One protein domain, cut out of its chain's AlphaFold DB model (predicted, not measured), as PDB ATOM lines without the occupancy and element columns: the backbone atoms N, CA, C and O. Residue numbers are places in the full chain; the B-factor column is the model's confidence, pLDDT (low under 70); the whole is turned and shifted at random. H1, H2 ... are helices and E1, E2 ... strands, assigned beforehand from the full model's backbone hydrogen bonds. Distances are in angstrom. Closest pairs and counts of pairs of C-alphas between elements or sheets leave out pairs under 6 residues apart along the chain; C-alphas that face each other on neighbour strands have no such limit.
ATOM      1  N   ASN A  42     331.072 222.854 226.281       96.56
ATOM      2  CA  ASN A  42     330.096 223.014 227.360       96.56
ATOM      3  C   ASN A  42     329.653 224.477 227.462       96.56
ATOM      4  O   ASN A  42     330.498 225.372 227.510       96.56
ATOM      5  N   VAL A  43     328.345 224.701 227.566       95.88
ATOM      6  CA  VAL A  43     327.741 226.029 227.744       95.88
ATOM      7  C   VAL A  43     326.675 225.997 228.841       95.88
ATOM      8  O   VAL A  43     326.098 224.934 229.092       95.88
ATOM      9  N   PRO A  44     326.381 227.127 229.508       96.19
ATOM     10  CA  PRO A  44     325.234 227.234 230.405       96.19
ATOM     11  C   PRO A  44     323.937 226.799 229.712       96.19
ATOM     12  O   PRO A  44     323.676 227.168 228.567       96.19
ATOM     13  N   ALA A  45     323.118 226.008 230.400       94.50
ATOM     14  CA  ALA A  45     321.885 225.477 229.821       94.50
ATOM     15  C   ALA A  45     320.852 226.569 229.547       94.50
ATOM     16  O   ALA A  45     320.054 226.427 228.628       94.50
ATOM     17  N   GLU A  46     320.912 227.670 230.295       93.44
ATOM     18  CA  GLU A  46     320.023 228.827 230.191       93.44
ATOM     19  C   GLU A  46     320.083 229.490 228.805       93.44
ATOM     20  O   GLU A  46     319.125 230.143 228.384       93.44
ATOM     21  N   GLU A  47     321.174 229.278 228.061       93.50
ATOM     22  CA  GLU A  47     321.297 229.706 226.664       93.50
ATOM     23  C   GLU A  47     320.329 228.971 225.721       93.50
ATOM     24  O   GLU A  47     320.037 229.468 224.633       93.50
ATOM     25  N   MET A  48     319.825 227.799 226.123       96.25
ATOM     26  CA  MET A  48     318.958 226.937 225.314       96.25
ATOM     27  C   MET A  48     317.615 226.641 225.979       96.25
ATOM     28  O   MET A  48     316.587 226.700 225.307       96.25
ATOM     29  N   ILE A  49     317.601 226.321 227.273       96.75
ATOM     30  CA  ILE A  49     316.382 225.994 228.012       96.75
ATOM     31  C   ILE A  49     316.368 226.611 229.412       96.75
ATOM     32  O   ILE A  49     317.402 226.742 230.062       96.75
ATOM     33  N   ALA A  50     315.173 226.875 229.932       95.81
ATOM     34  CA  ALA A  50     314.943 227.144 231.346       95.81
ATOM     35  C   ALA A  50     313.970 226.116 231.944       95.81
ATOM     36  O   ALA A  50     312.887 225.874 231.408       95.81
ATOM     37  N   ILE A  51     314.341 225.535 233.091       92.75
ATOM     38  CA  ILE A  51     313.477 224.642 233.876       92.75
ATOM     39  C   ILE A  51     313.042 225.396 235.133       92.75
ATOM     40  O   ILE A  51     313.714 225.362 236.163       92.75
ATOM     41  N   LEU A  52     311.912 226.103 235.040       81.81
ATOM     42  CA  LEU A  52     311.437 227.026 236.087       81.81
ATOM     43  C   LEU A  52     311.162 226.333 237.428       81.81
ATOM     44  O   LEU A  52     311.261 226.951 238.487       81.81
ATOM     45  N   TRP A  53     310.811 225.048 237.384       81.19
ATOM     46  CA  TRP A  53     310.595 224.224 238.565       81.19
ATOM     47  C   TRP A  53     311.178 222.832 238.337       81.19
ATOM     48  O   TRP A  53     310.546 221.967 237.739       81.19
ATOM     49  N   ASN A  54     312.395 222.619 238.834       80.38
ATOM     50  CA  ASN A  54     313.186 221.424 238.549       80.38
ATOM     51  C   ASN A  54     313.181 220.356 239.659       80.38
ATOM     52  O   ASN A  54     313.761 219.298 239.452       80.38
ATOM     53  N   LYS A  55     312.551 220.576 240.824       85.19
ATOM     54  CA  LYS A  55     312.535 219.595 241.927       85.19
ATOM     55  C   LYS A  55     311.208 219.521 242.675       85.19
ATOM     56  O   LYS A  55     310.650 220.548 243.051       85.19
ATOM     57  N   GLY A  56     310.780 218.305 243.008       82.88
ATOM     58  CA  GLY A  56     309.646 218.065 243.900       82.88
ATOM     59  C   GLY A  56     308.292 218.209 243.208       82.88
ATOM     60  O   GLY A  56     307.280 218.395 243.880       82.88
ATOM     61  N   TRP A  57     308.267 218.157 241.874       91.19
ATOM     62  CA  TRP A  57     307.014 218.201 241.133       91.19
ATOM     63  C   TRP A  57     306.248 216.891 241.335       91.19
ATOM     64  O   TRP A  57     306.840 215.817 241.255       91.19
ATOM     65  N   SER A  58     304.938 216.952 241.570       87.19
ATOM     66  CA  SER A  58     304.093 215.762 241.480       87.19
ATOM     67  C   SER A  58     302.681 216.074 240.998       87.19
ATOM     68  O   SER A  58     302.169 217.169 241.254       87.19
ATOM     69  N   PRO A  59     301.992 215.084 240.404       82.56
ATOM     70  CA  PRO A  59     300.594 215.236 240.016       82.56
ATOM     71  C   PRO A  59     299.646 215.593 241.169       82.56
ATOM     72  O   PRO A  59     298.591 216.177 240.938       82.56
ATOM     73  N   ALA A  60     299.986 215.209 242.403       81.94
ATOM     74  CA  ALA A  60     299.088 215.319 243.550       81.94
ATOM     75  C   ALA A  60     299.136 216.689 244.245       81.94
ATOM     76  O   ALA A  60     298.158 217.069 244.887       81.94
ATOM     77  N   ILE A  61     300.262 217.408 244.162       79.62
ATOM     78  CA  ILE A  61     300.470 218.651 244.928       79.62
ATOM     79  C   ILE A  61     300.926 219.846 244.088       79.62
ATOM     80  O   ILE A  61     300.860 220.978 244.569       79.62
ATOM     81  N   SER A  62     301.380 219.641 242.851       82.94
ATOM     82  CA  SER A  62     301.820 220.741 241.994       82.94
ATOM     83  C   SER A  62     300.651 221.370 241.238       82.94
ATOM     84  O   SER A  62     299.779 220.689 240.710       82.94
ATOM     85  N   VAL A  63     300.656 222.703 241.149       80.44
ATOM     86  CA  VAL A  63     299.685 223.470 240.344       80.44
ATOM     87  C   VAL A  63     300.039 223.488 238.856       80.44
ATOM     88  O   VAL A  63     299.192 223.796 238.017       80.44
ATOM     89  N   THR A  64     301.295 223.182 238.520       81.00
ATOM     90  CA  THR A  64     301.750 223.048 237.138       81.00
ATOM     91  C   THR A  64     301.404 221.664 236.619       81.00
ATOM     92  O   THR A  64     301.492 220.663 237.328       81.00
ATOM     93  N   ARG A  65     301.051 221.598 235.339       83.31
ATOM     94  CA  ARG A  65     300.591 220.362 234.701       83.31
ATOM     95  C   ARG A  65     301.712 219.335 234.433       83.31
ATOM     96  O   ARG A  65     301.432 218.211 234.028       83.31
ATOM     97  N   GLY A  66     302.959 219.742 234.657       90.62
ATOM     98  CA  GLY A  66     304.199 219.001 234.454       90.62
ATOM     99  C   GLY A  66     305.397 219.822 234.935       90.62
ATOM    100  O   GLY A  66     305.226 220.964 235.387       90.62
ATOM    101  N   ILE A  67     306.595 219.260 234.791       93.81
ATOM    102  CA  ILE A  67     307.865 219.990 234.860       93.81
ATOM    103  C   ILE A  67     307.974 220.840 233.585       93.81
ATOM    104  O   ILE A  67     307.998 220.266 232.494       93.81
ATOM    105  N   PRO A  68     307.989 222.180 233.688       94.19
ATOM    106  CA  PRO A  68     308.026 223.061 232.527       94.19
ATOM    107  C   PRO A  68     309.437 223.204 231.948       94.19
ATOM    108  O   PRO A  68     310.393 223.424 232.691       94.19
ATOM    109  N   PHE A  69     309.522 223.182 230.621       95.50
ATOM    110  CA  PHE A  69     310.714 223.483 229.832       95.50
ATOM    111  C   PHE A  69     310.403 224.656 228.909       95.50
ATOM    112  O   PHE A  69     309.580 224.531 228.003       95.50
ATOM    113  N   GLU A  70     311.031 225.798 229.153       95.94
ATOM    114  CA  GLU A  70     310.939 226.975 228.289       95.94
ATOM    115  C   GLU A  70     312.145 227.018 227.352       95.94
ATOM    116  O   GLU A  70     313.275 226.827 227.796       95.94
ATOM    117  N   LEU A  71     311.898 227.224 226.060       97.00
ATOM    118  CA  LEU A  71     312.930 227.229 225.026       97.00
ATOM    119  C   LEU A  71     313.469 228.651 224.821       97.00
ATOM    120  O   LEU A  71     312.719 229.555 224.458       97.00
ATOM    121  N   SER A  72     314.768 228.857 225.017       96.19
ATOM    122  CA  SER A  72     315.426 230.166 224.897       96.19
ATOM    123  C   SER A  72     315.758 230.521 223.439       96.19
ATOM    124  O   SER A  72     315.823 229.657 222.571       96.19
ATOM    125  N   GLY A  73     316.033 231.793 223.142       93.06
ATOM    126  CA  GLY A  73     316.571 232.227 221.842       93.06
ATOM    127  C   GLY A  73     315.646 233.139 221.030       93.06
ATOM    128  O   GLY A  73     314.638 233.628 221.533       93.06
ATOM    129  N   SER A  74     316.036 233.409 219.781       91.88
ATOM    130  CA  SER A  74     315.271 234.221 218.824       91.88
ATOM    131  C   SER A  74     314.287 233.378 218.006       91.88
ATOM    132  O   SER A  74     314.358 232.154 217.984       91.88
ATOM    133  N   ASP A  75     313.385 234.041 217.288       88.69
ATOM    134  CA  ASP A  75     312.384 233.445 216.391       88.69
ATOM    135  C   ASP A  75     312.970 232.591 215.249       88.69
ATOM    136  O   ASP A  75     312.312 231.675 214.744       88.69
ATOM    137  N   GLU A  76     314.222 232.850 214.874       90.62
ATOM    138  CA  GLU A  76     314.992 232.054 213.909       90.62
ATOM    139  C   GLU A  76     315.407 230.677 214.457       90.62
ATOM    140  O   GLU A  76     315.698 229.761 213.684       90.62
ATOM    141  N   ILE A  77     315.397 230.498 215.781       96.56
ATOM    142  CA  ILE A  77     315.802 229.253 216.432       96.56
ATOM    143  C   ILE A  77     314.637 228.264 216.480       96.56
ATOM    144  O   ILE A  77     313.515 228.571 216.895       96.56
ATOM    145  N   ALA A  78     314.934 227.035 216.074       97.25
ATOM    146  CA  ALA A  78     314.070 225.881 216.259       97.25
ATOM    147  C   ALA A  78     314.699 224.898 217.249       97.25
ATOM    148  O   ALA A  78     315.902 224.918 217.496       97.25
ATOM    149  N   TYR A  79     313.873 224.020 217.793       97.69
ATOM    150  CA  TYR A  79     314.277 222.974 218.714       97.69
ATOM    151  C   TYR A  79     313.633 221.667 218.307       97.69
ATOM    152  O   TYR A  79     312.423 221.632 218.105       97.69
ATOM    153  N   ASP A  80     314.415 220.598 218.262       96.56
ATOM    154  CA  ASP A  80     313.892 219.245 218.134       96.56
ATOM    155  C   ASP A  80     314.021 218.530 219.476       96.56
ATOM    156  O   ASP A  80     315.088 218.513 220.092       96.56
ATOM    157  N   ILE A  81     312.905 217.983 219.951       96.44
ATOM    158  CA  ILE A  81     312.786 217.404 221.290       96.44
ATOM    159  C   ILE A  81     312.562 215.896 221.176       96.44
ATOM    160  O   ILE A  81     311.642 215.443 220.497       96.44
ATOM    161  N   SER A  82     313.374 215.100 221.857       93.25
ATOM    162  CA  SER A  82     313.303 213.636 221.832       93.25
ATOM    163  C   SER A  82     313.537 213.035 223.225       93.25
ATOM    164  O   SER A  82     313.576 213.754 224.226       93.25
ATOM    165  N   GLY A  83     313.627 211.703 223.301       88.44
ATOM    166  CA  GLY A  83     313.685 210.942 224.550       88.44
ATOM    167  C   GLY A  83     312.378 210.196 224.811       88.44
ATOM    168  O   GLY A  83     311.770 209.678 223.871       88.44
ATOM    169  N   ASP A  84     311.916 210.161 226.059       87.06
ATOM    170  CA  ASP A  84     310.670 209.468 226.423       87.06
ATOM    171  C   ASP A  84     309.449 210.333 226.102       87.06
ATOM    172  O   ASP A  84     308.788 210.912 226.968       87.06
ATOM    173  N   THR A  85     309.167 210.453 224.807       81.00
ATOM    174  CA  THR A  85     308.152 211.373 224.274       81.00
ATOM    175  C   THR A  85     306.724 211.107 224.758       81.00
ATOM    176  O   THR A  85     305.888 212.010 224.677       81.00
ATOM    177  N   ASP A  86     306.441 209.926 225.312       83.31
ATOM    178  CA  ASP A  86     305.141 209.592 225.905       83.31
ATOM    179  C   ASP A  86     304.811 210.497 227.099       83.31
ATOM    180  O   ASP A  86     303.665 210.920 227.265       83.31
ATOM    181  N   TYR A  87     305.833 210.896 227.859       89.50
ATOM    182  CA  TYR A  87     305.701 211.818 228.985       89.50
ATOM    183  C   TYR A  87     305.839 213.286 228.588       89.50
ATOM    184  O   TYR A  87     305.778 214.162 229.447       89.50
ATOM    185  N   LEU A  88     306.028 213.587 227.303       92.94
ATOM    186  CA  LEU A  88     306.174 214.956 226.831       92.94
ATOM    187  C   LEU A  88     304.849 215.489 226.301       92.94
ATOM    188  O   LEU A  88     304.193 214.876 225.456       92.94
ATOM    189  N   CYS A  89     304.476 216.676 226.763       91.81
ATOM    190  CA  CYS A  89     303.307 217.400 226.298       91.81
ATOM    191  C   CYS A  89     303.661 218.799 225.818       91.81
ATOM    192  O   CYS A  89     304.515 219.472 226.392       91.81
ATOM    193  N   ALA A  90     302.884 219.295 224.864       91.38
ATOM    194  CA  ALA A  90     302.794 220.717 224.575       91.38
ATOM    195  C   ALA A  90     301.373 221.222 224.818       91.38
ATOM    196  O   ALA A  90     300.399 220.469 224.738       91.38
ATOM    197  N   GLU A  91     301.249 222.508 225.132       87.50
ATOM    198  CA  GLU A  91     299.945 223.148 225.225       87.50
ATOM    199  C   GLU A  91     299.477 223.595 223.841       87.50
ATOM    200  O   GLU A  91     300.082 224.449 223.199       87.50
ATOM    201  N   ILE A  92     298.354 223.039 223.395       84.44
ATOM    202  CA  ILE A  92     297.701 223.404 222.145       84.44
ATOM    203  C   ILE A  92     296.295 223.878 222.475       84.44
ATOM    204  O   ILE A  92     295.470 223.140 223.011       84.44
ATOM    205  N   LYS A  93     296.011 225.147 222.158       85.19
ATOM    206  CA  LYS A  93     294.686 225.767 222.352       85.19
ATOM    207  C   LYS A  93     294.139 225.586 223.783       85.19
ATOM    208  O   LYS A  93     292.950 225.334 223.969       85.19
ATOM    209  N   GLY A  94     295.006 225.702 224.789       82.31
ATOM    210  CA  GLY A  94     294.626 225.598 226.201       82.31
ATOM    211  C   GLY A  94     294.551 224.170 226.756       82.31
ATOM    212  O   GLY A  94     294.109 223.981 227.891       82.31
ATOM    213  N   ARG A  95     294.928 223.151 225.971       82.38
ATOM    214  CA  ARG A  95     294.921 221.738 226.375       82.38
ATOM    215  C   ARG A  95     296.323 221.157 226.251       82.38
ATOM    216  O   ARG A  95     297.015 221.441 225.283       82.38
ATOM    217  N   LEU A  96     296.727 220.331 227.216       83.56
ATOM    218  CA  LEU A  96     297.930 219.521 227.054       83.56
ATOM    219  C   LEU A  96     297.656 218.386 226.078       83.56
ATOM    220  O   LEU A  96     296.714 217.614 226.263       83.56
ATOM    221  N   GLU A  97     298.513 218.279 225.075       87.62
ATOM    222  CA  GLU A  97     298.512 217.193 224.110       87.62
ATOM    223  C   GLU A  97     299.896 216.542 224.086       87.62
ATOM    224  O   GLU A  97     300.916 217.229 224.175       87.62
ATOM    225  N   SER A  98     299.927 215.210 223.988       88.25
ATOM    226  CA  SER A  98     301.183 214.455 223.911       88.25
ATOM    227  C   SER A  98     301.951 214.820 222.641       88.25
ATOM    228  O   SER A  98     301.378 214.887 221.550       88.25
ATOM    229  N   MET A  99     303.262 215.004 222.779       88.81
ATOM    230  CA  MET A  99     304.139 215.397 221.679       88.81
ATOM    231  C   MET A  99     304.263 214.328 220.592       88.81
ATOM    232  O   MET A  99     304.510 214.676 219.437       88.81
ATOM    233  N   SER A 100     303.978 213.061 220.909       79.06
ATOM    234  CA  SER A 100     303.863 211.982 219.916       79.06
ATOM    235  C   SER A 100     302.794 212.262 218.846       79.06
ATOM    236  O   SER A 100     302.913 211.802 217.713       79.06
ATOM    237  N   LYS A 101     301.760 213.052 219.174       74.31
ATOM    238  CA  LYS A 101     300.647 213.397 218.269       74.31
ATOM    239  C   LYS A 101     300.847 214.731 217.559       74.31
ATOM    240  O   LYS A 101     300.359 214.921 216.450       74.31
ATOM    241  N   THR A 102     301.537 215.662 218.207       74.75
ATOM    242  CA  THR A 102     301.633 217.059 217.762       74.75
ATOM    243  C   THR A 102     302.956 217.379 217.069       74.75
ATOM    244  O   THR A 102     303.161 218.503 216.623       74.75
ATOM    245  N   GLY A 103     303.877 216.415 217.028       81.75
ATOM    246  CA  GLY A 103     305.245 216.602 216.563       81.75
ATOM    247  C   GLY A 103     306.173 217.120 217.661       81.75
ATOM    248  O   GLY A 103     305.736 217.676 218.678       81.75
ATOM    249  N   THR A 104     307.469 216.949 217.421       89.75
ATOM    250  CA  THR A 104     308.570 217.179 218.367       89.75
ATOM    251  C   THR A 104     309.361 218.462 218.125       89.75
ATOM    252  O   THR A 104     310.173 218.835 218.968       89.75
ATOM    253  N   SER A 105     309.111 219.151 217.009       94.25
ATOM    254  CA  SER A 105     309.789 220.405 216.679       94.25
ATOM    255  C   SER A 105     309.059 221.610 217.275       94.25
ATOM    256  O   SER A 105     307.825 221.673 217.238       94.25
ATOM    257  N   ARG A 106     309.802 222.555 217.845       94.69
ATOM    258  CA  ARG A 106     309.303 223.746 218.546       94.69
ATOM    259  C   ARG A 106     310.131 224.978 218.200       94.69
ATOM    260  O   ARG A 106     311.227 224.872 217.653       94.69
ATOM    261  N   LYS A 107     309.602 226.157 218.505       95.44
ATOM    262  CA  LYS A 107     310.284 227.448 218.343       95.44
ATOM    263  C   LYS A 107     310.767 227.991 219.680       95.44
ATOM    264  O   LYS A 107     310.226 227.654 220.729       95.44
ATOM    265  N   ALA A 108     311.785 228.848 219.642       95.50
ATOM    266  CA  ALA A 108     312.149 229.622 220.823       95.50
ATOM    267  C   ALA A 108     310.946 230.429 221.342       95.50
ATOM    268  O   ALA A 108     310.101 230.887 220.570       95.50
ATOM    269  N   GLY A 109     310.866 230.577 222.659       93.44
ATOM    270  CA  GLY A 109     309.734 231.161 223.374       93.44
ATOM    271  C   GLY A 109     308.566 230.197 223.598       93.44
ATOM    272  O   GLY A 109     307.671 230.510 224.381       93.44
ATOM    273  N   GLU A 110     308.548 229.025 222.953       94.12
ATOM    274  CA  GLU A 110     307.559 227.994 223.260       94.12
ATOM    275  C   GLU A 110     307.935 227.216 224.525       94.12
ATOM    276  O   GLU A 110     309.100 227.110 224.920       94.12
ATOM    277  N   GLN A 111     306.910 226.642 225.154       93.50
ATOM    278  CA  GLN A 111     307.044 225.797 226.329       93.50
ATOM    279  C   GLN A 111     306.518 224.395 226.035       93.50
ATOM    280  O   GLN A 111     305.474 224.214 225.399       93.50
ATOM    281  N   PHE A 112     307.220 223.399 226.559       94.25
ATOM    282  CA  PHE A 112     306.715 222.040 226.677       94.25
ATOM    283  C   PHE A 112     306.837 221.566 228.124       94.25
ATOM    284  O   PHE A 112     307.435 222.226 228.975       94.25
ATOM    285  N   TYR A 113     306.214 220.437 228.423       93.75
ATOM    286  CA  TYR A 113     306.170 219.884 229.765       93.75
ATOM    287  C   TYR A 113     306.561 218.425 229.726       93.75
ATOM    288  O   TYR A 113     306.130 217.694 228.837       93.75
ATOM    289  N   TRP A 114     307.285 217.997 230.748       94.00
ATOM    290  CA  TRP A 114     307.317 216.592 231.101       94.00
ATOM    291  C   TRP A 114     306.267 216.315 232.175       94.00
ATOM    292  O   TRP A 114     306.221 216.998 233.200       94.00
ATOM    293  N   SER A 115     305.401 215.338 231.948       91.44
ATOM    294  CA  SER A 115     304.401 214.892 232.907       91.44
ATOM    295  C   SER A 115     304.050 213.430 232.641       91.44
ATOM    296  O   SER A 115     303.724 213.081 231.510       91.44
ATOM    297  N   PRO A 116     303.994 212.570 233.666       88.44
ATOM    298  CA  PRO A 116     303.507 211.205 233.510       88.44
ATOM    299  C   PRO A 116     302.005 211.127 233.232       88.44
ATOM    300  O   PRO A 116     301.475 210.055 232.971       88.44
ATOM    301  N   LEU A 117     301.305 212.261 233.316       85.94
ATOM    302  CA  LEU A 117     299.911 212.379 232.909       85.94
ATOM    303  C   LEU A 117     299.758 212.759 231.430       85.94
ATOM    304  O   LEU A 117     298.637 212.952 230.960       85.94
ATOM    305  N   CYS A 118     300.869 212.916 230.706       85.12
ATOM    306  CA  CYS A 118     300.859 213.101 229.265       85.12
ATOM    307  C   CYS A 118     300.434 211.823 228.548       85.12
ATOM    308  O   CYS A 118     300.812 210.725 228.935       85.12
ATOM    309  N   GLY A 119     299.667 211.986 227.468       74.50
ATOM    310  CA  GLY A 119     299.263 210.859 226.630       74.50
ATOM    311  C   GLY A 119     298.380 209.863 227.378       74.50
ATOM    312  O   GLY A 119     297.347 210.252 227.925       74.50
ATOM    313  N   ASP A 120     298.776 208.594 227.337       76.44
ATOM    314  CA  ASP A 120     298.111 207.504 228.042       76.44
ATOM    315  C   ASP A 120     298.853 207.261 229.370       76.44
ATOM    316  O   ASP A 120     299.929 206.659 229.365       76.44
ATOM    317  N   PRO A 121     298.333 207.764 230.505       74.31
ATOM    318  CA  PRO A 121     299.044 207.697 231.774       74.31
ATOM    319  C   PRO A 121     299.216 206.244 232.238       74.31
ATOM    320  O   PRO A 121     298.308 205.426 232.037       74.31
ATOM    321  N   PRO A 122     300.332 205.914 232.912       76.06
ATOM    322  CA  PRO A 122     300.528 204.585 233.470       76.06
ATOM    323  C   PRO A 122     299.488 204.298 234.559       76.06
ATOM    324  O   PRO A 122     298.982 205.205 235.227       76.06
ATOM    325  N   ALA A 123     299.180 203.013 234.748       75.00
ATOM    326  CA  ALA A 123     298.222 202.575 235.762       75.00
ATOM    327  C   ALA A 123     298.727 202.847 237.190       75.00
ATOM    328  O   ALA A 123     297.928 203.171 238.071       75.00
ATOM    329  N   ASP A 124     300.041 202.745 237.402       82.69
ATOM    330  CA  ASP A 124     300.707 203.078 238.655       82.69
ATOM    331  C   ASP A 124     301.880 204.029 238.395       82.69
ATOM    332  O   ASP A 124     302.811 203.727 237.652       82.69
ATOM    333  N   LEU A 125     301.851 205.196 239.043       82.94
ATOM    334  CA  LEU A 125     302.940 206.166 238.956       82.94
ATOM    335  C   LEU A 125     304.242 205.617 239.566       82.94
ATOM    336  O   LEU A 125     305.323 206.067 239.199       82.94
ATOM    337  N   ALA A 126     304.168 204.645 240.479       82.00
ATOM    338  CA  ALA A 126     305.343 204.037 241.096       82.00
ATOM    339  C   ALA A 126     306.207 203.222 240.115       82.00
ATOM    340  O   ALA A 126     307.364 202.943 240.447       82.00
ATOM    341  N   GLU A 127     305.666 202.866 238.946       84.69
ATOM    342  CA  GLU A 127     306.370 202.171 237.858       84.69
ATOM    343  C   GLU A 127     307.191 203.121 236.976       84.69
ATOM    344  O   GLU A 127     307.991 202.667 236.162       84.69
ATOM    345  N   ILE A 128     307.022 204.437 237.130       86.44
ATOM    346  CA  ILE A 128     307.779 205.411 236.347       86.44
ATOM    347  C   ILE A 128     309.221 205.422 236.841       86.44
ATOM    348  O   ILE A 128     309.517 205.858 237.959       86.44
ATOM    349  N   GLU A 129     310.117 204.945 235.986       89.88
ATOM    350  CA  GLU A 129     311.555 204.975 236.213       89.88
ATOM    351  C   GLU A 129     312.165 206.328 235.807       89.88
ATOM    352  O   GLU A 129     311.482 207.340 235.640       89.88
ATOM    353  N   THR A 130     313.492 206.364 235.692       92.25
ATOM    354  CA  THR A 130     314.186 207.538 235.169       92.25
ATOM    355  C   THR A 130     313.787 207.773 233.719       92.25
ATOM    356  O   THR A 130     313.870 206.863 232.901       92.25
ATOM    357  N   SER A 131     313.423 209.013 233.415       93.56
ATOM    358  CA  SER A 131     313.104 209.465 232.073       93.56
ATOM    359  C   SER A 131     314.178 210.412 231.537       93.56
ATOM    360  O   SER A 131     314.841 211.115 232.301       93.56
ATOM    361  N   TRP A 132     314.364 210.434 230.224       95.75
ATOM    362  CA  TRP A 132     315.322 211.286 229.535       95.75
ATOM    363  C   TRP A 132     314.630 212.201 228.535       95.75
ATOM    364  O   TRP A 132     313.750 211.777 227.788       95.75
ATOM    365  N   VAL A 133     315.086 213.450 228.495       96.50
ATOM    366  CA  VAL A 133     314.657 214.460 227.528       96.50
ATOM    367  C   VAL A 133     315.893 215.029 226.853       96.50
ATOM    368  O   VAL A 133     316.775 215.565 227.527       96.50
ATOM    369  N   THR A 134     315.940 214.936 225.531       97.38
ATOM    370  CA  THR A 134     316.996 215.533 224.712       97.38
ATOM    371  C   THR A 134     316.406 216.711 223.948       97.38
ATOM    372  O   THR A 134     315.354 216.589 223.321       97.38
ATOM    373  N   VAL A 135     317.068 217.864 224.011       97.81
ATOM    374  CA  VAL A 135     316.663 219.093 223.323       97.81
ATOM    375  C   VAL A 135     317.795 219.523 222.402       97.81
ATOM    376  O   VAL A 135     318.849 219.939 222.875       97.81
ATOM    377  N   VAL A 136     317.589 219.423 221.091       98.06
ATOM    378  CA  VAL A 136     318.569 219.818 220.072       98.06
ATOM    379  C   VAL A 136     318.183 221.182 219.518       98.06
ATOM    380  O   VAL A 136     317.124 221.335 218.912       98.06
ATOM    381  N   ARG A 137     319.045 222.180 219.711       98.00
ATOM    382  CA  ARG A 137     318.870 223.521 219.149       98.00
ATOM    383  C   ARG A 137     319.271 223.523 217.678       98.00
ATOM    384  O   ARG A 137     320.363 223.068 217.340       98.00
ATOM    385  N   LYS A 138     318.436 224.099 216.817       97.44
ATOM    386  CA  LYS A 138     318.684 224.257 215.382       97.44
ATOM    387  C   LYS A 138     318.635 225.718 214.945       97.44
ATOM    388  O   LYS A 138     317.726 226.455 215.326       97.44
ATOM    389  N   GLN A 139     319.588 226.108 214.104       95.62
ATOM    390  CA  GLN A 139     319.618 227.396 213.412       95.62
ATOM    391  C   GLN A 139     319.915 227.147 211.935       95.62
ATOM    392  O   GLN A 139     320.786 226.344 211.611       95.62
ATOM    393  N   ASP A 140     319.132 227.755 211.042       92.31
ATOM    394  CA  ASP A 140     319.207 227.524 209.589       92.31
ATOM    395  C   ASP A 140     319.134 226.037 209.178       92.31
ATOM    396  O   ASP A 140     319.643 225.630 208.140       92.31
ATOM    397  N   GLY A 141     318.478 225.214 210.006       91.94
ATOM    398  CA  GLY A 141     318.344 223.767 209.814       91.94
ATOM    399  C   GLY A 141     319.475 222.923 210.412       91.94
ATOM    400  O   GLY A 141     319.297 221.715 210.552       91.94
ATOM    401  N   TYR A 142     320.578 223.539 210.839       96.12
ATOM    402  CA  TYR A 142     321.740 222.848 211.395       96.12
ATOM    403  C   TYR A 142     321.645 222.701 212.916       96.12
ATOM    404  O   TYR A 142     321.252 223.663 213.587       96.12
ATOM    405  N   PRO A 143     322.034 221.551 213.496       97.12
ATOM    406  CA  PRO A 143     322.251 221.430 214.930       97.12
ATOM    407  C   PRO A 143     323.327 222.418 215.398       97.12
ATOM    408  O   PRO A 143     324.429 222.469 214.863       97.12
ATOM    409  N   THR A 144     323.011 223.192 216.432       97.25
ATOM    410  CA  THR A 144     323.911 224.204 217.021       97.25
ATOM    411  C   THR A 144     324.130 224.011 218.517       97.25
ATOM    412  O   THR A 144     324.988 224.662 219.110       97.25
ATOM    413  N   GLY A 145     323.385 223.100 219.137       97.75
ATOM    414  CA  GLY A 145     323.594 222.697 220.515       97.75
ATOM    415  C   GLY A 145     322.658 221.575 220.940       97.75
ATOM    416  O   GLY A 145     321.696 221.249 220.240       97.75
ATOM    417  N   MET A 146     322.946 220.991 222.098       97.94
ATOM    418  CA  MET A 146     322.163 219.924 222.704       97.94
ATOM    419  C   MET A 146     322.119 220.093 224.221       97.94
ATOM    420  O   MET A 146     323.155 220.264 224.862       97.94
ATOM    421  N   VAL A 147     320.929 219.973 224.801       98.31
ATOM    422  CA  VAL A 147     320.738 219.820 226.246       98.31
ATOM    423  C   VAL A 147     320.151 218.446 226.524       98.31
ATOM    424  O   VAL A 147     319.144 218.065 225.930       98.31
ATOM    425  N   LEU A 148     320.770 217.715 227.447       97.94
ATOM    426  CA  LEU A 148     320.279 216.431 227.936       97.94
ATOM    427  C   LEU A 148     319.811 216.587 229.376       97.94
ATOM    428  O   LEU A 148     320.578 217.001 230.248       97.94
ATOM    429  N   VAL A 149     318.563 216.215 229.633       97.94
ATOM    430  CA  VAL A 149     317.933 216.309 230.947       97.94
ATOM    431  C   VAL A 149     317.499 214.927 231.408       97.94
ATOM    432  O   VAL A 149     316.840 214.188 230.677       97.94
ATOM    433  N   ARG A 150     317.861 214.586 232.644       96.88
ATOM    434  CA  ARG A 150     317.406 213.390 233.346       96.88
ATOM    435  C   ARG A 150     316.288 213.760 234.298       96.88
ATOM    436  O   ARG A 150     316.444 214.671 235.104       96.88
ATOM    437  N   ILE A 151     315.193 213.023 234.253       95.62
ATOM    438  CA  ILE A 151     314.060 213.188 235.148       95.62
ATOM    439  C   ILE A 151     313.968 211.948 236.017       95.62
ATOM    440  O   ILE A 151     313.701 210.854 235.532       95.62
ATOM    441  N   SER A 152     314.230 212.110 237.308       93.81
ATOM    442  CA  SER A 152     314.285 211.002 238.253       93.81
ATOM    443  C   SER A 152     313.113 211.058 239.233       93.81
ATOM    444  O   SER A 152     312.813 212.137 239.760       93.81
ATOM    445  N   PRO A 153     312.464 209.914 239.517       92.12
ATOM    446  CA  PRO A 153     311.531 209.812 240.627       92.12
ATOM    447  C   PRO A 153     312.277 209.985 241.958       92.12
ATOM    448  O   PRO A 153     313.258 209.298 242.239       92.12
ATOM    449  N   GLU A 154     311.783 210.877 242.808       88.56
ATOM    450  CA  GLU A 154     312.191 211.028 244.200       88.56
ATOM    451  C   GLU A 154     311.072 210.468 245.088       88.56
ATOM    452  O   GLU A 154     309.955 211.001 245.141       88.56
ATOM    453  N   ARG A 155     311.370 209.362 245.782       80.00
ATOM    454  CA  ARG A 155     310.498 208.811 246.824       80.00
ATOM    455  C   ARG A 155     310.905 209.418 248.156       80.00
ATOM    456  O   ARG A 155     312.050 209.266 248.581       80.00
ATOM    457  N   ASP A 156     309.972 210.095 248.807       68.62
ATOM    458  CA  ASP A 156     310.175 210.504 250.188       68.62
ATOM    459  C   ASP A 156     310.064 209.260 251.089       68.62
ATOM    460  O   ASP A 156     309.157 208.447 250.921       68.62
ATOM    461  N   ASN A 157     310.975 209.088 252.047       58.69
ATOM    462  CA  ASN A 157     311.058 207.893 252.908       58.69
ATOM    463  C   ASN A 157     309.940 207.830 253.982       58.69
ATOM    464  O   ASN A 157     310.073 207.129 254.986       58.69
ATOM    465  N   GLY A 158     308.853 208.586 253.801       61.69
ATOM    466  CA  GLY A 158     307.686 208.657 254.682       61.69
ATOM    467  C   GLY A 158     306.374 208.359 253.947       61.69
ATOM    468  O   GLY A 158     306.355 207.729 252.899       61.69
ATOM    469  N   ASN A 159     305.253 208.860 254.476       56.06
ATOM    470  CA  ASN A 159     303.910 208.764 253.870       56.06
ATOM    471  C   ASN A 159     303.735 209.668 252.618       56.06
ATOM    472  O   ASN A 159     302.610 210.024 252.263       56.06
ATOM    473  N   GLY A 160     304.840 210.125 252.023       61.22
ATOM    474  CA  GLY A 160     304.873 211.106 250.941       61.22
ATOM    475  C   GLY A 160     304.590 210.473 249.581       61.22
ATOM    476  O   GLY A 160     304.997 209.346 249.308       61.22
ATOM    477  N   GLY A 161     303.866 211.199 248.727       73.12
ATOM    478  CA  GLY A 161     303.631 210.796 247.341       73.12
ATOM    479  C   GLY A 161     304.907 210.838 246.492       73.12
ATOM    480  O   GLY A 161     305.909 211.436 246.876       73.12
ATOM    481  N   LEU A 162     304.855 210.215 245.315       85.69
ATOM    482  CA  LEU A 162     305.944 210.243 244.342       85.69
ATOM    483  C   LEU A 162     306.159 211.665 243.817       85.69
ATOM    484  O   LEU A 162     305.210 212.294 243.349       85.69
ATOM    485  N   THR A 163     307.395 212.154 243.867       90.81
ATOM    486  CA  THR A 163     307.788 213.424 243.243       90.81
ATOM    487  C   THR A 163     308.838 213.185 242.169       90.81
ATOM    488  O   THR A 163     309.421 212.107 242.101       90.81
ATOM    489  N   PHE A 164     309.078 214.174 241.319       92.31
ATOM    490  CA  PHE A 164     310.050 214.101 240.239       92.31
ATOM    491  C   PHE A 164     310.995 215.297 240.279       92.31
ATOM    492  O   PHE A 164     310.617 216.415 240.657       92.31
ATOM    493  N   LYS A 165     312.234 215.045 239.867       93.88
ATOM    494  CA  LYS A 165     313.298 216.036 239.756       93.88
ATOM    495  C   LYS A 165     313.928 215.965 238.374       93.88
ATOM    496  O   LYS A 165     314.258 214.877 237.920       93.88
ATOM    497  N   ALA A 166     314.113 217.117 237.743       96.19
ATOM    498  CA  ALA A 166     314.831 217.279 236.490       96.19
ATOM    499  C   ALA A 166     316.252 217.797 236.760       96.19
ATOM    500  O   ALA A 166     316.438 218.842 237.381       96.19
ATOM    501  N   ASP A 167     317.247 217.067 236.271       96.31
ATOM    502  CA  ASP A 167     318.665 217.401 236.328       96.31
ATOM    503  C   ASP A 167     319.201 217.577 234.905       96.31
ATOM    504  O   ASP A 167     319.095 216.666 234.084       96.31
ATOM    505  N   ILE A 168     319.808 218.727 234.611       96.81
ATOM    506  CA  ILE A 168     320.563 218.907 233.367       96.81
ATOM    507  C   ILE A 168     321.868 218.120 233.497       96.81
ATOM    508  O   ILE A 168     322.682 218.398 234.376       96.81
ATOM    509  N   ILE A 169     322.047 217.124 232.634       97.56
ATOM    510  CA  ILE A 169     323.213 216.233 232.625       97.56
ATOM    511  C   ILE A 169     324.287 216.752 231.674       97.56
ATOM    512  O   ILE A 169     325.473 216.680 231.988       97.56
ATOM    513  N   ALA A 170     323.872 217.308 230.536       97.69
ATOM    514  CA  ALA A 170     324.763 217.927 229.567       97.69
ATOM    515  C   ALA A 170     324.103 219.157 228.946       97.69
ATOM    516  O   ALA A 170     322.890 219.181 228.746       97.69
ATOM    517  N   SER A 171     324.917 220.157 228.627       97.94
ATOM    518  CA  SER A 171     324.520 221.341 227.871       97.94
ATOM    519  C   SER A 171     325.687 221.756 226.987       97.94
ATOM    520  O   SER A 171     326.740 222.175 227.476       97.94
ATOM    521  N   LEU A 172     325.516 221.555 225.687       98.06
ATOM    522  CA  LEU A 172     326.578 221.600 224.697       98.06
ATOM    523  C   LEU A 172     326.212 222.573 223.583       98.06
ATOM    524  O   LEU A 172     325.084 222.559 223.101       98.06
ATOM    525  N   ALA A 173     327.181 223.365 223.142       97.44
ATOM    526  CA  ALA A 173     327.113 224.093 221.887       97.44
ATOM    527  C   ALA A 173     327.978 223.396 220.835       97.44
ATOM    528  O   ALA A 173     329.024 222.821 221.147       97.44
ATOM    529  N   PHE A 174     327.537 223.484 219.585       97.19
ATOM    530  CA  PHE A 174     328.252 223.002 218.410       97.19
ATOM    531  C   PHE A 174     328.794 224.229 217.667       97.19
ATOM    532  O   PHE A 174     328.056 224.863 216.906       97.19
ATOM    533  N   PRO A 175     330.041 224.655 217.947       95.25
ATOM    534  CA  PRO A 175     330.598 225.870 217.367       95.25
ATOM    535  C   PRO A 175     330.712 225.757 215.847       95.25
ATOM    536  O   PRO A 175     330.866 224.670 215.291       95.25
ATOM    537  N   GLN A 176     330.659 226.899 215.167       95.00
ATOM    538  CA  GLN A 176     330.941 226.946 213.737       95.00
ATOM    539  C   GLN A 176     332.413 226.630 213.455       95.00
ATOM    540  O   GLN A 176     333.296 227.081 214.185       95.00
ATOM    541  N   GLN A 177     332.659 225.928 212.352       92.44
ATOM    542  CA  GLN A 177     333.986 225.626 211.818       92.44
ATOM    543  C   GLN A 177     334.191 226.452 210.554       92.44
ATOM    544  O   GLN A 177     333.357 226.417 209.651       92.44
ATOM    545  N   ASP A 178     335.252 227.257 210.513       91.88
ATOM    546  CA  ASP A 178     335.538 228.165 209.392       91.88
ATOM    547  C   ASP A 178     334.341 229.062 208.991       91.88
ATOM    548  O   ASP A 178     334.156 229.419 207.826       91.88
ATOM    549  N   GLY A 179     333.519 229.447 209.975       93.06
ATOM    550  CA  GLY A 179     332.332 230.291 209.786       93.06
ATOM    551  C   GLY A 179     331.089 229.563 209.257       93.06
ATOM    552  O   GLY A 179     330.115 230.225 208.904       93.06
ATOM    553  N   ALA A 180     331.104 228.229 209.202       94.31
ATOM    554  CA  ALA A 180     329.968 227.402 208.808       94.31
ATOM    555  C   ALA A 180     329.477 226.531 209.970       94.31
ATOM    556  O   ALA A 180     330.262 226.093 210.813       94.31
ATOM    557  N   TYR A 181     328.170 226.264 210.020       95.88
ATOM    558  CA  TYR A 181     327.632 225.267 210.944       95.88
ATOM    559  C   TYR A 181     328.143 223.872 210.588       95.88
ATOM    560  O   TYR A 181     328.339 223.551 209.415       95.88
ATOM    561  N   GLN A 182     328.356 223.059 211.617       94.44
ATOM    562  CA  GLN A 182     328.728 221.662 211.448       94.44
ATOM    563  C   GLN A 182     327.527 220.868 210.915       94.44
ATOM    564  O   GLN A 182     326.389 221.112 211.320       94.44
ATOM    565  N   ASP A 183     327.789 219.914 210.027       92.88
ATOM    566  CA  ASP A 183     326.796 218.927 209.609       92.88
ATOM    567  C   ASP A 183     326.883 217.740 210.571       92.88
ATOM    568  O   ASP A 183     327.840 216.970 210.526       92.88
ATOM    569  N   ILE A 184     325.949 217.672 211.518       94.88
ATOM    570  CA  ILE A 184     325.935 216.658 212.576       94.88
ATOM    571  C   ILE A 184     324.764 215.728 212.309       94.88
ATOM    572  O   ILE A 184     323.610 216.169 212.298       94.88
ATOM    573  N   SER A 185     325.063 214.448 212.105       94.06
ATOM    574  CA  SER A 185     324.045 213.444 211.819       94.06
ATOM    575  C   SER A 185     323.202 213.104 213.055       94.06
ATOM    576  O   SER A 185     323.602 213.321 214.204       94.06
ATOM    577  N   ASP A 186     322.024 212.518 212.831       92.88
ATOM    578  CA  ASP A 186     321.195 211.988 213.919       92.88
ATOM    579  C   ASP A 186     321.910 210.843 214.663       92.88
ATOM    580  O   ASP A 186     321.685 210.634 215.857       92.88
ATOM    581  N   GLU A 187     322.765 210.086 213.971       94.69
ATOM    582  CA  GLU A 187     323.613 209.044 214.548       94.69
ATOM    583  C   GLU A 187     324.668 209.628 215.498       94.69
ATOM    584  O   GLU A 187     324.786 209.145 216.626       94.69
ATOM    585  N   ASP A 188     325.353 210.707 215.105       95.38
ATOM    586  CA  ASP A 188     326.341 211.390 215.953       95.38
ATOM    587  C   ASP A 188     325.695 211.987 217.205       95.38
ATOM    588  O   ASP A 188     326.235 211.880 218.308       95.38
ATOM    589  N   LEU A 189     324.502 212.578 217.063       95.56
ATOM    590  CA  LEU A 189     323.735 213.089 218.202       95.56
ATOM    591  C   LEU A 189     323.371 211.968 219.185       95.56
ATOM    592  O   LEU A 189     323.475 212.164 220.396       95.56
ATOM    593  N   LYS A 190     322.991 210.782 218.691       94.69
ATOM    594  CA  LYS A 190     322.703 209.612 219.539       94.69
ATOM    595  C   LYS A 190     323.956 209.068 220.223       94.69
ATOM    596  O   LYS A 190     323.880 208.684 221.390       94.69
ATOM    597  N   GLU A 191     325.098 209.021 219.536       94.81
ATOM    598  CA  GLU A 191     326.370 208.608 220.148       94.81
ATOM    599  C   GLU A 191     326.786 209.590 221.253       94.81
ATOM    600  O   GLU A 191     327.174 209.187 222.358       94.81
ATOM    601  N   LEU A 192     326.642 210.889 220.983       94.62
ATOM    602  CA  LEU A 192     326.909 211.936 221.955       94.62
ATOM    603  C   LEU A 192     325.983 211.803 223.166       94.62
ATOM    604  O   LEU A 192     326.461 211.788 224.295       94.62
ATOM    605  N   GLU A 193     324.678 211.626 222.951       94.88
ATOM    606  CA  GLU A 193     323.701 211.373 224.012       94.88
ATOM    607  C   GLU A 193     324.089 210.159 224.873       94.88
ATOM    608  O   GLU A 193     324.117 210.253 226.104       94.88
ATOM    609  N   ALA A 194     324.447 209.036 224.246       94.94
ATOM    610  CA  ALA A 194     324.844 207.816 224.945       94.94
ATOM    611  C   ALA A 194     326.073 208.028 225.845       94.94
ATOM    612  O   ALA A 194     326.159 207.431 226.917       94.94
ATOM    613  N   THR A 195     326.989 208.923 225.463       95.12
ATOM    614  CA  THR A 195     328.182 209.252 226.262       95.12
ATOM    615  C   THR A 195     327.829 209.838 227.634       95.12
ATOM    616  O   THR A 195     328.563 209.614 228.595       95.12
ATOM    617  N   TYR A 196     326.696 210.538 227.755       94.19
ATOM    618  CA  TYR A 196     326.256 211.179 229.002       94.19
ATOM    619  C   TYR A 196     325.222 210.374 229.798       94.19
ATOM    620  O   TYR A 196     324.960 210.695 230.958       94.19
ATOM    621  N   LYS A 197     324.610 209.352 229.189       91.56
ATOM    622  CA  LYS A 197     323.640 208.472 229.863       91.56
ATOM    623  C   LYS A 197     324.289 207.330 230.658       91.56
ATOM    624  O   LYS A 197     323.587 206.705 231.453       91.56
ATOM    625  N   ASN A 198     325.579 207.067 230.432       74.56
ATOM    626  CA  ASN A 198     326.352 205.988 231.063       74.56
ATOM    627  C   ASN A 198     326.780 206.287 232.505       74.56
ATOM    628  O   ASN A 198     327.106 207.456 232.811       74.56
TER     629      ASN A 198
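Overview. This is residues 42 to 198 of the 198 residues of an uncharacterized protein of Geobacillus sp. (strain Y412MC10) (UniProt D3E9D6). What shape does the backbone make? A long sheet of six strands, E1 E10 E9 E8 E3 E6, is curled like part of a barrel, and a smaller twisted sheet, E2 E7 E4 E5, lies over its hollow side and only loosely closes it. Helix H2 packs on the outside of the curl, while the short helix H1 sits beside E4 of the smaller sheet. What is it built of, and how large is it? The printed part has 157 residues with ten named strands and two named helices, in the order E1 E2 E3 E4 E5 H1 E6 E7 E8 E9 E10 H2; both sheets are antiparallel, in the strand orders just named, and the class is mixed, helices and strands. It is compact, with a radius of gyration of the C-alphas of 16.0 A, yet elongated, spanning 58 by 37 by 24 A.

Arrangement. Which strands make up the larger sheet? Edge strand E1, residues 55 to 57, is followed across the sheet by E10, residues 163 to 173, E9, residues 142 to 154, E8, residues 131 to 139, E3, residues 78 to 83, and edge strand E6, residues 105 to 107. E8, E9 and E10 form a meander, each strand the antiparallel neighbour of the one before; E8 and E9 are a hairpin, and so are E9 and E10. The sheet is strongly twisted, and E9 bends by 50 degrees at residue 145. Which N and O atoms pair across it? Within hydrogen-bond range are N 56 and O 164 at 3.0 A for E1 and E10, N 150 and O 167 at 2.8 A for E10 and E9, and N 135 and O 147 at 2.8 A for E9 and E8. Also within hydrogen-bond range are N 80 and O 136 at 2.9 A for E8 and E3, and N 79 and O 106 at 2.8 A for E3 and E6. How is the smaller sheet made? E2, residues 67 to 71, E7, residues 111 to 114, E4, residues 88 to 92, and E5, residues 95 to 98, pair through N 69 and O 112 at 2.8 A, N 89 and O 113 at 2.8 A, and N 90 and O 97 at 2.9 A; E4 and E5 are a hairpin. The closest C-alphas of E2 and E1 are those of Ile 67 and Trp 57, 6.6 A apart, and those of E2 and E6 are Leu 71 and Lys 107, 7.2 A apart. Where are the helices? H2, residues 186 to 197, is on one face of the larger sheet at a height of 9.5 A, making two layers, a sheet and a helix; it is over E9 and E8, slantwise at 35 degrees to E9 on the local plane, with C-alphas of Leu 148 and Glu 193 the closest of E9 and H2 at 7.3 A. H1, residues 99 to 102, is on the smaller sheet but over none of its strands, at a height of 4.4 A, only just above the sheet's level. In H2, 7 of 8 O i to N i+4 pairs are within hydrogen-bond range; H1 is too short for such a pair.

Along the chain. Where does the first strand begin? C-alpha 55 of E1 is at (312.535, 219.595, 241.927). How long are the longer elements? E9 measures 36.2 A from first to last C-alpha, E10 30.7 A, E8 26.7 A, E3 17.1 A and H2 16.5 A. Where does the last element end? C-alpha 197 of H2 is at (323.640, 208.472, 229.863).

Size, cuts and confidence. How far does it reach? The two C-alphas farthest apart are those of Asn 159 and Asp 178, at 57.9 A. Is it continuous, and which links are long? The printed part has no cut; the links from E7 to E8 and from E10 to H2 are long, with 16 and 12 residues. Where is confidence low? The mean pLDDT of the printed part is 89.8, and residues 156 to 160 are under 70.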